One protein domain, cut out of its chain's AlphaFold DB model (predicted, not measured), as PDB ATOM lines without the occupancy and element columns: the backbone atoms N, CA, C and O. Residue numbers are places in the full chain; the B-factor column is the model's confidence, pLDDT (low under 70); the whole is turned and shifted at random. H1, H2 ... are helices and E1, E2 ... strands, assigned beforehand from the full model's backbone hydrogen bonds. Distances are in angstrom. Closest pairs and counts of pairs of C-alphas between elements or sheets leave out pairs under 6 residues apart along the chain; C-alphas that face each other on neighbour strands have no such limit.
ATOM      1  N   GLU A   7      92.729  69.193  33.824       84.69
ATOM      2  CA  GLU A   7      92.773  68.935  32.382       84.69
ATOM      3  C   GLU A   7      91.952  67.697  32.014       84.69
ATOM      4  O   GLU A   7      91.152  67.729  31.082       84.69
ATOM      5  N   ALA A   8      92.087  66.612  32.784       82.31
ATOM      6  CA  ALA A   8      91.312  65.394  32.567       82.31
ATOM      7  C   ALA A   8      89.806  65.625  32.768       82.31
ATOM      8  O   ALA A   8      88.983  65.032  32.071       82.31
ATOM      9  N   ARG A   9      89.431  66.499  33.710       86.25
ATOM     10  CA  ARG A   9      88.036  66.891  33.939       86.25
ATOM     11  C   ARG A   9      87.495  67.753  32.800       86.25
ATOM     12  O   ARG A   9      86.364  67.525  32.373       86.25
ATOM     13  N   ALA A  10      88.284  68.716  32.324       89.19
ATOM     14  CA  ALA A  10      87.928  69.561  31.188       89.19
ATOM     15  C   ALA A  10      87.689  68.714  29.932       89.19
ATOM     16  O   ALA A  10      86.601  68.783  29.364       89.19
ATOM     17  N   TYR A  11      88.628  67.819  29.601       88.56
ATOM     18  CA  TYR A  11      88.485  66.872  28.493       88.56
ATOM     19  C   TYR A  11      87.210  66.037  28.617       88.56
ATOM     20  O   TYR A  11      86.422  65.957  27.679       88.56
ATOM     21  N   ARG A  12      86.967  65.454  29.801       90.19
ATOM     22  CA  ARG A  12      85.777  64.629  30.040       90.19
ATOM     23  C   ARG A  12      84.483  65.394  29.796       90.19
ATOM     24  O   ARG A  12      83.535  64.859  29.229       90.19
ATOM     25  N   THR A  13      84.457  66.643  30.241       92.50
ATOM     26  CA  THR A  13      83.294  67.518  30.113       92.50
ATOM     27  C   THR A  13      83.058  67.865  28.647       92.50
ATOM     28  O   THR A  13      81.953  67.688  28.148       92.50
ATOM     29  N   GLU A  14      84.098  68.301  27.940       94.62
ATOM     30  CA  GLU A  14      84.033  68.664  26.525       94.62
ATOM     31  C   GLU A  14      83.611  67.483  25.642       94.62
ATOM     32  O   GLU A  14      82.654  67.600  24.877       94.62
ATOM     33  N   ALA A  15      84.252  66.323  25.806       94.81
ATOM     34  CA  ALA A  15      83.905  65.113  25.067       94.81
ATOM     35  C   ALA A  15      82.453  64.678  25.331       94.81
ATOM     36  O   ALA A  15      81.731  64.352  24.389       94.81
ATOM     37  N   GLY A  16      81.995  64.742  26.586       95.62
ATOM     38  CA  GLY A  16      80.603  64.460  26.942       95.62
ATOM     39  C   GLY A  16      79.607  65.420  26.279       95.62
ATOM     40  O   GLY A  16      78.573  64.983  25.772       95.62
ATOM     41  N   TRP A  17      79.918  66.720  26.210       97.19
ATOM     42  CA  TRP A  17      79.074  67.705  25.519       97.19
ATOM     43  C   TRP A  17      79.014  67.475  24.010       97.19
ATOM     44  O   TRP A  17      77.928  67.540  23.430       97.19
ATOM     45  N   LEU A  18      80.153  67.185  23.377       97.25
ATOM     46  CA  LEU A  18      80.215  66.864  21.950       97.25
ATOM     47  C   LEU A  18      79.409  65.602  21.633       97.25
ATOM     48  O   LEU A  18      78.629  65.594  20.682       97.25
ATOM     49  N   ALA A  19      79.523  64.574  22.471       96.88
ATOM     50  CA  ALA A  19      78.752  63.345  22.350       96.88
ATOM     51  C   ALA A  19      77.246  63.576  22.520       96.88
ATOM     52  O   ALA A  19      76.447  63.068  21.735       96.88
ATOM     53  N   LEU A  20      76.843  64.385  23.505       96.94
ATOM     54  CA  LEU A  20      75.438  64.733  23.711       96.94
ATOM     55  C   LEU A  20      74.871  65.513  22.520       96.94
ATOM     56  O   LEU A  20      73.736  65.270  22.109       96.94
ATOM     57  N   LYS A  21      75.653  66.446  21.965       97.94
ATOM     58  CA  LYS A  21      75.291  67.182  20.753       97.94
ATOM     59  C   LYS A  21      75.105  66.221  19.576       97.94
ATOM     60  O   LYS A  21      74.024  66.201  18.996       97.94
ATOM     61  N   TRP A  22      76.096  65.374  19.300       97.62
ATOM     62  CA  TRP A  22      76.034  64.370  18.234       97.62
ATOM     63  C   TRP A  22      74.827  63.440  18.388       97.62
ATOM     64  O   TRP A  22      74.099  63.199  17.427       97.62
ATOM     65  N   ARG A  23      74.550  62.971  19.610       97.19
ATOM     66  CA  ARG A  23      73.388  62.127  19.906       97.19
ATOM     67  C   ARG A  23      72.077  62.810  19.520       97.19
ATOM     68  O   ARG A  23      71.207  62.180  18.927       97.19
ATOM     69  N   ARG A  24      71.928  64.096  19.852       96.88
ATOM     70  CA  ARG A  24      70.735  64.886  19.506       96.88
ATOM     71  C   ARG A  24      70.604  65.103  18.001       96.88
ATOM     72  O   ARG A  24      69.494  65.056  17.491       96.88
ATOM     73  N   GLU A  25      71.716  65.341  17.315       97.38
ATOM     74  CA  GLU A  25      71.744  65.587  15.867       97.38
ATOM     75  C   GLU A  25      71.464  64.320  15.049       97.38
ATOM     76  O   GLU A  25      70.829  64.394  14.002       97.38
ATOM     77  N   THR A  26      71.905  63.159  15.534       96.62
ATOM     78  CA  THR A  26      71.738  61.865  14.850       96.62
ATOM     79  C   THR A  26      70.484  61.101  15.261       96.62
ATOM     80  O   THR A  26      70.100  60.155  14.578       96.62
ATOM     81  N   GLY A  27      69.855  61.478  16.378       95.88
ATOM     82  CA  GLY A  27      68.762  60.708  16.970       95.88
ATOM     83  C   GLY A  27      69.227  59.401  17.616       95.88
ATOM     84  O   GLY A  27      68.427  58.484  17.763       95.88
ATOM     85  N   TRP A  28      70.505  59.290  17.995       95.88
ATOM     86  CA  TRP A  28      71.036  58.081  18.620       95.88
ATOM     87  C   TRP A  28      70.308  57.750  19.934       95.88
ATOM     88  O   TRP A  28      70.297  58.523  20.904       95.88
ATOM     89  N   GLU A  29      69.717  56.560  19.976       94.88
ATOM     90  CA  GLU A  29      69.084  56.008  21.166       94.88
ATOM     91  C   GLU A  29      70.112  55.238  21.992       94.88
ATOM     92  O   GLU A  29      70.892  54.451  21.460       94.88
ATOM     93  N   ILE A  30      70.120  55.471  23.307       94.38
ATOM     94  CA  ILE A  30      71.008  54.743  24.216       94.38
ATOM     95  C   ILE A  30      70.593  53.263  24.195       94.38
ATOM     96  O   ILE A  30      69.452  52.961  24.554       94.38
ATOM     97  N   PRO A  31      71.486  52.336  23.804       92.62
ATOM     98  CA  PRO A  31      71.149  50.919  23.751       92.62
ATOM     99  C   PRO A  31      70.892  50.345  25.147       92.62
ATOM    100  O   PRO A  31      71.560  50.720  26.112       92.62
ATOM    101  N   SER A  32      69.977  49.374  25.246       91.25
ATOM    102  CA  SER A  32      69.696  48.659  26.500       91.25
ATOM    103  C   SER A  32      70.961  48.005  27.061       91.25
ATOM    104  O   SER A  32      71.822  47.587  26.288       91.25
ATOM    105  N   ARG A  33      71.049  47.811  28.388       89.00
ATOM    106  CA  ARG A  33      72.216  47.187  29.061       89.00
ATOM    107  C   ARG A  33      72.630  45.808  28.526       89.00
ATOM    108  O   ARG A  33      73.726  45.342  28.824       89.00
ATOM    109  N   ARG A  34      71.743  45.126  27.797       88.31
ATOM    110  CA  ARG A  34      71.975  43.791  27.216       88.31
ATOM    111  C   ARG A  34      72.586  43.854  25.817       88.31
ATOM    112  O   ARG A  34      73.183  42.880  25.363       88.31
ATOM    113  N   SER A  35      72.456  44.991  25.146       91.12
ATOM    114  CA  SER A  35      73.040  45.224  23.831       91.12
ATOM    115  C   SER A  35      74.523  45.539  23.949       91.12
ATOM    116  O   SER A  35      74.967  46.199  24.894       91.12
ATOM    117  N   LYS A  36      75.290  45.079  22.961       94.69
ATOM    118  CA  LYS A  36      76.708  45.413  22.826       94.69
ATOM    119  C   LYS A  36      76.847  46.587  21.863       94.69
ATOM    120  O   LYS A  36      76.105  46.696  20.893       94.69
ATOM    121  N   VAL A  37      77.819  47.454  22.102       95.94
ATOM    122  CA  VAL A  37      78.113  48.604  21.242       95.94
ATOM    123  C   VAL A  37      79.520  48.447  20.702       95.94
ATOM    124  O   VAL A  37      80.482  48.438  21.462       95.94
ATOM    125  N   ILE A  38      79.664  48.306  19.390       97.06
ATOM    126  CA  ILE A  38      80.975  48.350  18.746       97.06
ATOM    127  C   ILE A  38      81.356  49.820  18.613       97.06
ATOM    128  O   ILE A  38      80.632  50.588  17.984       97.06
ATOM    129  N   MET A  39      82.499  50.195  19.187       97.56
ATOM    130  CA  MET A  39      83.070  51.531  19.033       97.56
ATOM    131  C   MET A  39      84.359  51.425  18.225       97.56
ATOM    132  O   MET A  39      85.370  50.939  18.731       97.56
ATOM    133  N   ARG A  40      84.331  51.874  16.972       98.38
ATOM    134  CA  ARG A  40      85.534  51.994  16.139       98.38
ATOM    135  C   ARG A  40      86.188  53.338  16.420       98.38
ATOM    136  O   ARG A  40      85.477  54.330  16.534       98.38
ATOM    137  N   VAL A  41      87.510  53.361  16.571       98.00
ATOM    138  CA  VAL A  41      88.254  54.559  16.983       98.00
ATOM    139  C   VAL A  41      89.470  54.777  16.091       98.00
ATOM    140  O   VAL A  41      90.251  53.848  15.874       98.00
ATOM    141  N   TRP A  42      89.663  56.021  15.653       97.81
ATOM    142  CA  TRP A  42      90.854  56.489  14.942       97.81
ATOM    143  C   TRP A  42      91.506  57.628  15.719       97.81
ATOM    144  O   TRP A  42      90.844  58.595  16.104       97.81
ATOM    145  N   PHE A  43      92.816  57.522  15.947       96.88
ATOM    146  CA  PHE A  43      93.582  58.540  16.665       96.88
ATOM    147  C   PHE A  43      94.438  59.369  15.708       96.88
ATOM    148  O   PHE A  43      95.288  58.823  15.010       96.88
ATOM    149  N   TYR A  44      94.290  60.692  15.743       96.81
ATOM    150  CA  TYR A  44      95.122  61.622  14.979       96.81
ATOM    151  C   TYR A  44      95.953  62.478  15.935       96.81
ATOM    152  O   TYR A  44      95.456  63.410  16.572       96.81
ATOM    153  N   TRP A  45      97.232  62.137  16.073       95.50
ATOM    154  CA  TRP A  45      98.142  62.758  17.032       95.50
ATOM    155  C   TRP A  45      98.702  64.092  16.533       95.50
ATOM    156  O   TRP A  45      99.015  64.218  15.350       95.50
ATOM    157  N   PRO A  46      98.969  65.055  17.433       95.94
ATOM    158  CA  PRO A  46      99.543  66.351  17.060       95.94
ATOM    159  C   PRO A  46     101.024  66.275  16.661       95.94
ATOM    160  O   PRO A  46     101.579  67.225  16.113       95.94
ATOM    161  N   ASP A  47     101.712  65.177  16.976       95.44
ATOM    162  CA  ASP A  47     103.135  65.011  16.709       95.44
ATOM    163  C   ASP A  47     103.524  63.522  16.625       95.44
ATOM    164  O   ASP A  47     102.713  62.632  16.870       95.44
ATOM    165  N   LYS A  48     104.794  63.260  16.291       92.94
ATOM    166  CA  LYS A  48     105.355  61.908  16.123       92.94
ATOM    167  C   LYS A  48     105.877  61.277  17.426       92.94
ATOM    168  O   LYS A  48     106.607  60.291  17.363       92.94
ATOM    169  N   ARG A  49     105.590  61.845  18.603       92.50
ATOM    170  CA  ARG A  49     105.995  61.235  19.880       92.50
ATOM    171  C   ARG A  49     105.264  59.908  20.053       92.50
ATOM    172  O   ARG A  49     104.073  59.808  19.764       92.50
ATOM    173  N   ARG A  50     105.977  58.907  20.570       88.69
ATOM    174  CA  ARG A  50     105.394  57.602  20.889       88.69
ATOM    175  C   ARG A  50     104.343  57.770  21.991       88.69
ATOM    176  O   ARG A  50     104.657  58.314  23.048       88.69
ATOM    177  N   ARG A  51     103.117  57.318  21.733       86.62
ATOM    178  CA  ARG A  51     101.983  57.334  22.666       86.62
ATOM    179  C   ARG A  51     101.255  56.002  22.583       86.62
ATOM    180  O   ARG A  51     101.101  55.476  21.484       86.62
ATOM    181  N   ASP A  52     100.780  55.523  23.722       87.69
ATOM    182  CA  ASP A  52      99.905  54.356  23.786       87.69
ATOM    183  C   ASP A  52      98.448  54.811  23.632       87.69
ATOM    184  O   ASP A  52      98.047  55.829  24.205       87.69
ATOM    185  N   GLN A  53      97.655  54.067  22.863       89.69
ATOM    186  CA  GLN A  53      96.248  54.371  22.596       89.69
ATOM    187  C   GLN A  53      95.348  54.047  23.796       89.69
ATOM    188  O   GLN A  53      94.292  54.654  23.949       89.69
ATOM    189  N   ASP A  54      95.770  53.138  24.674       89.25
ATOM    190  CA  ASP A  54      94.940  52.601  25.759       89.25
ATOM    191  C   ASP A  54      94.530  53.662  26.786       89.25
ATOM    192  O   ASP A  54      93.377  53.721  27.215       89.25
ATOM    193  N   ASN A  55      95.458  54.546  27.159       89.31
ATOM    194  CA  ASN A  55      95.181  55.642  28.089       89.31
ATOM    195  C   ASN A  55      94.134  56.630  27.538       89.31
ATOM    196  O   ASN A  55      93.126  56.860  28.210       89.31
ATOM    197  N   PRO A  56      94.323  57.222  26.342       90.69
ATOM    198  CA  PRO A  56      93.325  58.111  25.759       90.69
ATOM    199  C   PRO A  56      92.021  57.382  25.420       90.69
ATOM    200  O   PRO A  56      90.956  57.956  25.630       90.69
ATOM    201  N   LEU A  57      92.072  56.115  24.996       94.56
ATOM    202  CA  LEU A  57      90.882  55.289  24.783       94.56
ATOM    203  C   LEU A  57      90.062  55.135  26.069       94.56
ATOM    204  O   LEU A  57      88.842  55.283  26.041       94.56
ATOM    205  N   LYS A  58      90.722  54.885  27.203       91.50
ATOM    206  CA  LYS A  58      90.053  54.790  28.503       91.50
ATOM    207  C   LYS A  58      89.388  56.109  28.894       91.50
ATOM    208  O   LYS A  58      88.227  56.116  29.281       91.50
ATOM    209  N   GLN A  59      90.107  57.222  28.753       92.75
ATOM    210  CA  GLN A  59      89.564  58.548  29.061       92.75
ATOM    211  C   GLN A  59      88.382  58.900  28.157       92.75
ATOM    212  O   GLN A  59      87.411  59.491  28.624       92.75
ATOM    213  N   LEU A  60      88.448  58.528  26.878       95.00
ATOM    214  CA  LEU A  60      87.343  58.683  25.943       95.00
ATOM    215  C   LEU A  60      86.126  57.884  26.415       95.00
ATOM    216  O   LEU A  60      85.074  58.477  26.610       95.00
ATOM    217  N   GLN A  61      86.271  56.586  26.695       95.00
ATOM    218  CA  GLN A  61      85.161  55.755  27.180       95.00
ATOM    219  C   GLN A  61      84.532  56.311  28.463       95.00
ATOM    220  O   GLN A  61      83.318  56.492  28.509       95.00
ATOM    221  N   ASP A  62      85.344  56.687  29.455       92.75
ATOM    222  CA  ASP A  62      84.874  57.279  30.720       92.75
ATOM    223  C   ASP A  62      84.082  58.594  30.513       92.75
ATOM    224  O   ASP A  62      83.298  59.008  31.378       92.75
ATOM    225  N   SER A  63      84.299  59.279  29.385       94.81
ATOM    226  CA  SER A  63      83.615  60.526  29.014       94.81
ATOM    227  C   SER A  63      82.311  60.309  28.250       94.81
ATOM    228  O   SER A  63      81.467  61.201  28.232       94.81
ATOM    229  N   LEU A  64      82.156  59.146  27.618       96.44
ATOM    230  CA  LEU A  64      81.012  58.799  26.773       96.44
ATOM    231  C   LEU A  64      79.987  57.911  27.497       96.44
ATOM    232  O   LEU A  64      78.812  57.897  27.118       96.44
ATOM    233  N   THR A  65      80.409  57.202  28.548       94.75
ATOM    234  CA  THR A  65      79.512  56.477  29.458       94.75
ATOM    235  C   THR A  65      78.481  57.425  30.075       94.75
ATOM    236  O   THR A  65      78.796  58.566  30.406       94.75
ATOM    237  N   ASP A  66      77.242  56.946  30.191       93.25
ATOM    238  CA  ASP A  66      76.022  57.676  30.568       93.25
ATOM    239  C   ASP A  66      75.532  58.710  29.535       93.25
ATOM    240  O   ASP A  66      74.461  59.298  29.701       93.25
ATOM    241  N   VAL A  67      76.266  58.914  28.434       95.88
ATOM    242  CA  VAL A  67      75.863  59.799  27.328       95.88
ATOM    243  C   VAL A  67      75.420  58.995  26.107       95.88
ATOM    244  O   VAL A  67      74.364  59.284  25.537       95.88
ATOM    245  N   LEU A  68      76.218  57.997  25.713       96.62
ATOM    246  CA  LEU A  68      76.021  57.194  24.498       96.62
ATOM    247  C   LEU A  68      75.640  55.727  24.780       96.62
ATOM    248  O   LEU A  68      75.065  55.071  23.912       96.62
ATOM    249  N   TRP A  69      75.927  55.239  25.989       95.44
ATOM    250  CA  TRP A  69      75.593  53.913  26.534       95.44
ATOM    251  C   TRP A  69      75.518  53.992  28.068       95.44
ATOM    252  O   TRP A  69      76.000  54.961  28.653       95.44
ATOM    253  N   GLU A  70      74.948  52.986  28.737       92.44
ATOM    254  CA  GLU A  70      74.746  53.003  30.199       92.44
ATOM    255  C   GLU A  70      75.855  52.325  31.024       92.44
ATOM    256  O   GLU A  70      75.943  52.519  32.238       92.44
ATOM    257  N   ASP A  71      76.639  51.441  30.412       90.56
ATOM    258  CA  ASP A  71      77.657  50.647  31.101       90.56
ATOM    259  C   ASP A  71      78.867  50.447  30.186       90.56
ATOM    260  O   ASP A  71      78.718  50.090  29.014       90.56
ATOM    261  N   ASP A  72      80.074  50.660  30.710       88.50
ATOM    262  CA  ASP A  72      81.318  50.504  29.950       88.50
ATOM    263  C   ASP A  72      81.509  49.063  29.452       88.50
ATOM    264  O   ASP A  72      82.075  48.833  28.384       88.50
ATOM    265  N   ARG A  73      80.940  48.082  30.163       90.62
ATOM    266  CA  ARG A  73      80.974  46.654  29.804       90.62
ATOM    267  C   ARG A  73      80.264  46.315  28.500       90.62
ATOM    268  O   ARG A  73      80.514  45.249  27.937       90.62
ATOM    269  N   GLN A  74      79.350  47.169  28.048       92.06
ATOM    270  CA  GLN A  74      78.638  46.970  26.788       92.06
ATOM    271  C   GLN A  74      79.511  47.306  25.583       92.06
ATOM    272  O   GLN A  74      79.232  46.853  24.472       92.06
ATOM    273  N   VAL A  75      80.550  48.112  25.789       94.69
ATOM    274  CA  VAL A  75      81.336  48.690  24.712       94.69
ATOM    275  C   VAL A  75      82.461  47.747  24.322       94.69
ATOM    276  O   VAL A  75      83.242  47.277  25.145       94.69
ATOM    277  N   LEU A  76      82.566  47.502  23.023       95.88
ATOM    278  CA  LEU A  76      83.621  46.734  22.390       95.88
ATOM    279  C   LEU A  76      84.487  47.700  21.574       95.88
ATOM    280  O   LEU A  76      84.230  47.887  20.378       95.88
ATOM    281  N   PRO A  77      85.479  48.355  22.203       96.06
ATOM    282  CA  PRO A  77      86.347  49.287  21.508       96.06
ATOM    283  C   PRO A  77      87.240  48.555  20.506       96.06
ATOM    284  O   PRO A  77      87.815  47.506  20.800       96.06
ATOM    285  N   ARG A  78      87.391  49.141  19.323       96.56
ATOM    286  CA  ARG A  78      88.286  48.681  18.265       96.56
ATOM    287  C   ARG A  78      89.114  49.865  17.804       96.56
ATOM    288  O   ARG A  78      88.597  50.771  17.155       96.56
ATOM    289  N   VAL A  79      90.393  49.860  18.161       96.75
ATOM    290  CA  VAL A  79      91.350  50.805  17.584       96.75
ATOM    291  C   VAL A  79      91.574  50.379  16.140       96.75
ATOM    292  O   VAL A  79      92.069  49.282  15.893       96.75
ATOM    293  N   MET A  80      91.141  51.216  15.204       97.75
ATOM    294  CA  MET A  80      91.184  50.914  13.776       97.75
ATOM    295  C   MET A  80      92.504  51.358  13.160       97.75
ATOM    296  O   MET A  80      93.106  50.605  12.403       97.75
ATOM    297  N   ASP A  81      92.950  52.565  13.505       95.88
ATOM    298  CA  ASP A  81      94.222  53.115  13.050       95.88
ATOM    299  C   ASP A  81      94.695  54.260  13.960       95.88
ATOM    300  O   ASP A  81      93.953  54.775  14.810       95.88
ATOM    301  N   PHE A  82      95.941  54.679  13.768       95.06
ATOM    302  CA  PHE A  82      96.472  55.915  14.312       95.06
ATOM    303  C   PHE A  82      97.422  56.595  13.324       95.06
ATOM    304  O   PHE A  82      98.317  55.981  12.747       95.06
ATOM    305  N   ALA A  83      97.283  57.908  13.194       95.44
ATOM    306  CA  ALA A  83      98.099  58.731  12.316       95.44
ATOM    307  C   ALA A  83      98.556  60.005  13.035       95.44
ATOM    308  O   ALA A  83      98.147  60.297  14.160       95.44
ATOM    309  N   VAL A  84      99.434  60.776  12.394       96.69
ATOM    310  CA  VAL A  84      99.825  62.107  12.870       96.69
ATOM    311  C   VAL A  84      99.154  63.150  11.990       96.69
ATOM    312  O   VAL A  84      99.454  63.227  10.803       96.69
ATOM    313  N   ASP A  85      98.310  63.977  12.596       96.12
ATOM    314  CA  ASP A  85      97.729  65.170  11.990       96.12
ATOM    315  C   ASP A  85      98.070  66.369  12.874       96.12
ATOM    316  O   ASP A  85      97.475  66.606  13.927       96.12
ATOM    317  N   LYS A  86      99.092  67.116  12.456       94.62
ATOM    318  CA  LYS A  86      99.576  68.274  13.214       94.62
ATOM    319  C   LYS A  86      98.647  69.479  13.106       94.62
ATOM    320  O   LYS A  86      98.738  70.378  13.935       94.62
ATOM    321  N   HIS A  87      97.827  69.528  12.061       96.56
ATOM    322  CA  HIS A  87      96.974  70.673  11.771       96.56
ATOM    323  C   HIS A  87      95.628  70.537  12.475       96.56
ATOM    324  O   HIS A  87      95.087  71.535  12.946       96.56
ATOM    325  N   GLN A  88      95.121  69.308  12.594       95.19
ATOM    326  CA  GLN A  88      93.848  69.022  13.242       95.19
ATOM    327  C   GLN A  88      93.907  67.719  14.062       95.19
ATOM    328  O   GLN A  88      93.294  66.712  13.685       95.19
ATOM    329  N   PRO A  89      94.628  67.715  15.201       94.81
ATOM    330  CA  PRO A  89      94.675  66.557  16.084       94.81
ATOM    331  C   PRO A  89      93.294  66.289  16.684       94.81
ATOM    332  O   PRO A  89      92.635  67.200  17.186       94.81
ATOM    333  N   ARG A  90      92.847  65.036  16.626       95.31
ATOM    334  CA  ARG A  90      91.486  64.648  17.011       95.31
ATOM    335  C   ARG A  90      91.371  63.153  17.262       95.31
ATOM    336  O   ARG A  90      92.273  62.374  16.950       95.31
ATOM    337  N   VAL A  91      90.227  62.765  17.803       95.94
ATOM    338  CA  VAL A  91      89.794  61.373  17.880       95.94
ATOM    339  C   VAL A  91      88.472  61.270  17.147       95.94
ATOM    340  O   VAL A  91      87.557  62.046  17.413       95.94
ATOM    341  N   GLU A  92      88.391  60.330  16.219       97.44
ATOM    342  CA  GLU A  92      87.160  60.017  15.501       97.44
ATOM    343  C   GLU A  92      86.603  58.701  16.032       97.44
ATOM    344  O   GLU A  92      87.362  57.766  16.312       97.44
ATOM    345  N   ILE A  93      85.279  58.643  16.186       97.31
ATOM    346  CA  ILE A  93      84.580  57.433  16.603       97.31
ATOM    347  C   ILE A  93      83.387  57.145  15.705       97.31
ATOM    348  O   ILE A  93      82.685  58.056  15.274       97.31
ATOM    349  N   GLU A  94      83.125  55.861  15.512       97.50
ATOM    350  CA  GLU A  94      81.885  55.362  14.932       97.50
ATOM    351  C   GLU A  94      81.266  54.333  15.869       97.50
ATOM    352  O   GLU A  94      81.976  53.525  16.481       97.50
ATOM    353  N   LEU A  95      79.938  54.352  15.960       96.69
ATOM    354  CA  LEU A  95      79.176  53.489  16.852       96.69
ATOM    355  C   LEU A  95      78.222  52.615  16.060       96.69
ATOM    356  O   LEU A  95      77.541  53.069  15.144       96.69
ATOM    357  N   GLU A  96      78.150  51.356  16.463       95.69
ATOM    358  CA  GLU A  96      77.239  50.375  15.896       95.69
ATOM    359  C   GLU A  96      76.670  49.518  17.024       95.69
ATOM    360  O   GLU A  96      77.416  48.968  17.839       95.69
ATOM    361  N   VAL A  97      75.344  49.391  17.078       95.25
ATOM    362  CA  VAL A  97      74.691  48.485  18.023       95.25
ATOM    363  C   VAL A  97      74.774  47.071  17.464       95.25
ATOM    364  O   VAL A  97      74.151  46.743  16.458       95.25
ATOM    365  N   MET A  98      75.523  46.218  18.147       88.62
ATOM    366  CA  MET A  98      75.461  44.781  17.942       88.62
ATOM    367  C   MET A  98      74.286  44.299  18.798       88.62
ATOM    368  O   MET A  98      74.321  44.477  20.018       88.62
ATOM    369  N   GLY A  99      73.223  43.799  18.151       75.75
ATOM    370  CA  GLY A  99      71.935  43.459  18.781       75.75
ATOM    371  C   GLY A  99      72.053  42.608  20.051       75.75
ATOM    372  O   GLY A  99      73.139  42.132  20.376       75.75
ATOM    373  N   GLU A 100      70.945  42.425  20.780       67.25
ATOM    374  CA  GLU A 100      70.944  41.755  22.089       67.25
ATOM    375  C   GLU A 100      71.729  40.438  22.041       67.25
ATOM    376  O   GLU A 100      71.306  39.437  21.465       67.25
ATOM    377  N   GLY A 101      72.935  40.468  22.608       55.44
ATOM    378  CA  GLY A 101      73.759  39.285  22.705       55.44
ATOM    379  C   GLY A 101      73.165  38.438  23.808       55.44
ATOM    380  O   GLY A 101      73.072  38.913  24.939       55.44
ATOM    381  N   ASP A 102      72.790  37.201  23.495       50.31
ATOM    382  CA  ASP A 102      72.400  36.213  24.491       50.31
ATOM    383  C   ASP A 102      73.604  35.950  25.407       50.31
ATOM    384  O   ASP A 102      74.453  35.089  25.168       50.31
ATOM    385  N   SER A 103      73.757  36.775  26.441       48.34
ATOM    386  CA  SER A 103      74.675  36.525  27.538       48.34
ATOM    387  C   SER A 103      74.058  35.425  28.394       48.34
ATOM    388  O   SER A 103      73.624  35.655  29.526       48.34
TER     389      SER A 103
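AT A GLANCE: This is residues 7 to 103 of the 122 residues of the protein "Crossover junction endodeoxyribonuclease RusA" of Alicyclobacillus macrosporangiidus (UniProt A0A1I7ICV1). Three long strands form a twisted sheet, with the short helix H2 running slantwise over one face of it and no named helix on its other face. The longer helix H1 is off the sheet and packs on H2, crossing it at a steep tilt. The printed part has 97 residues, with two named helices and three named strands in the chain order H1, E1, H2, E2, E3. The sheet is mixed, in the order E2, E1, E3, and the class is mixed, helices and strands. The whole is compact, with a radius of gyration of the C-alphas of 13.9 A, yet elongated in outline, spanning 42 by 25 by 22 A.

IN THESE COORDINATES: Strand E1, residues 36 to 45, is 28.2 A long and begins at C-alpha 36, (76.708, 45.413, 22.826). Strand E2, residues 75 to 84, is 25.7 A long and bends by 50 degrees at residue 80. Strand E3, residues 90 to 98, is 25.5 A long and ends at C-alpha 98, (75.461, 44.781, 17.942). Helix H2, residues 54 to 64, measures 15.3 A. Helix H1, residues 7 to 26, is 28.3 A long and begins at C-alpha 7, (92.773, 68.935, 32.382).

HOW THE PARTS SIT: E1 is the inner strand of the sheet; E2 and E3 are its edge strands. E2 and E1 are parallel, at 16 degrees, with N 41 and O 78 2.9 A apart and N 45 and O 83 2.8 A apart, within hydrogen-bond range. E1 and E3 are antiparallel, at 166 degrees, with N 38 and O 96 at 2.8 A and N 94 and O 40 at 3.0 A. E1, H2 and E2 form a strand-helix-strand unit, two parallel neighbour strands with a helix between them, and its crossover is right-handed. H2 is on the sheet at a height of 9.1 A, which gives two layers, a helix on one face of a sheet. It lies over E1, where 4 of its 11 C-alphas fall, and only just not over E2 or E3, with 2 on each. On the local plane its line and that of E1 stand at 58 degrees, slantwise, only just short of across. H1 is not on the sheet. It touches H2 at a steep tilt of 55 degrees, the same way; the closest C-alphas, those of Arg 12 and Ser 63, are 4.7 A apart. H1 is apart from E2 and E3. In H1 and H2 every O i to N i+4 pair is within hydrogen-bond range.

THE WHOLE: The two C-alphas farthest apart, those of His 87 and Asp 102, are 44.2 A apart. The printed part has no cut. The link from E2 to E3 is tight, the other three are short, and no link is long. The mean pLDDT of the printed part is 92.3; residues 100 to 103 are under 70.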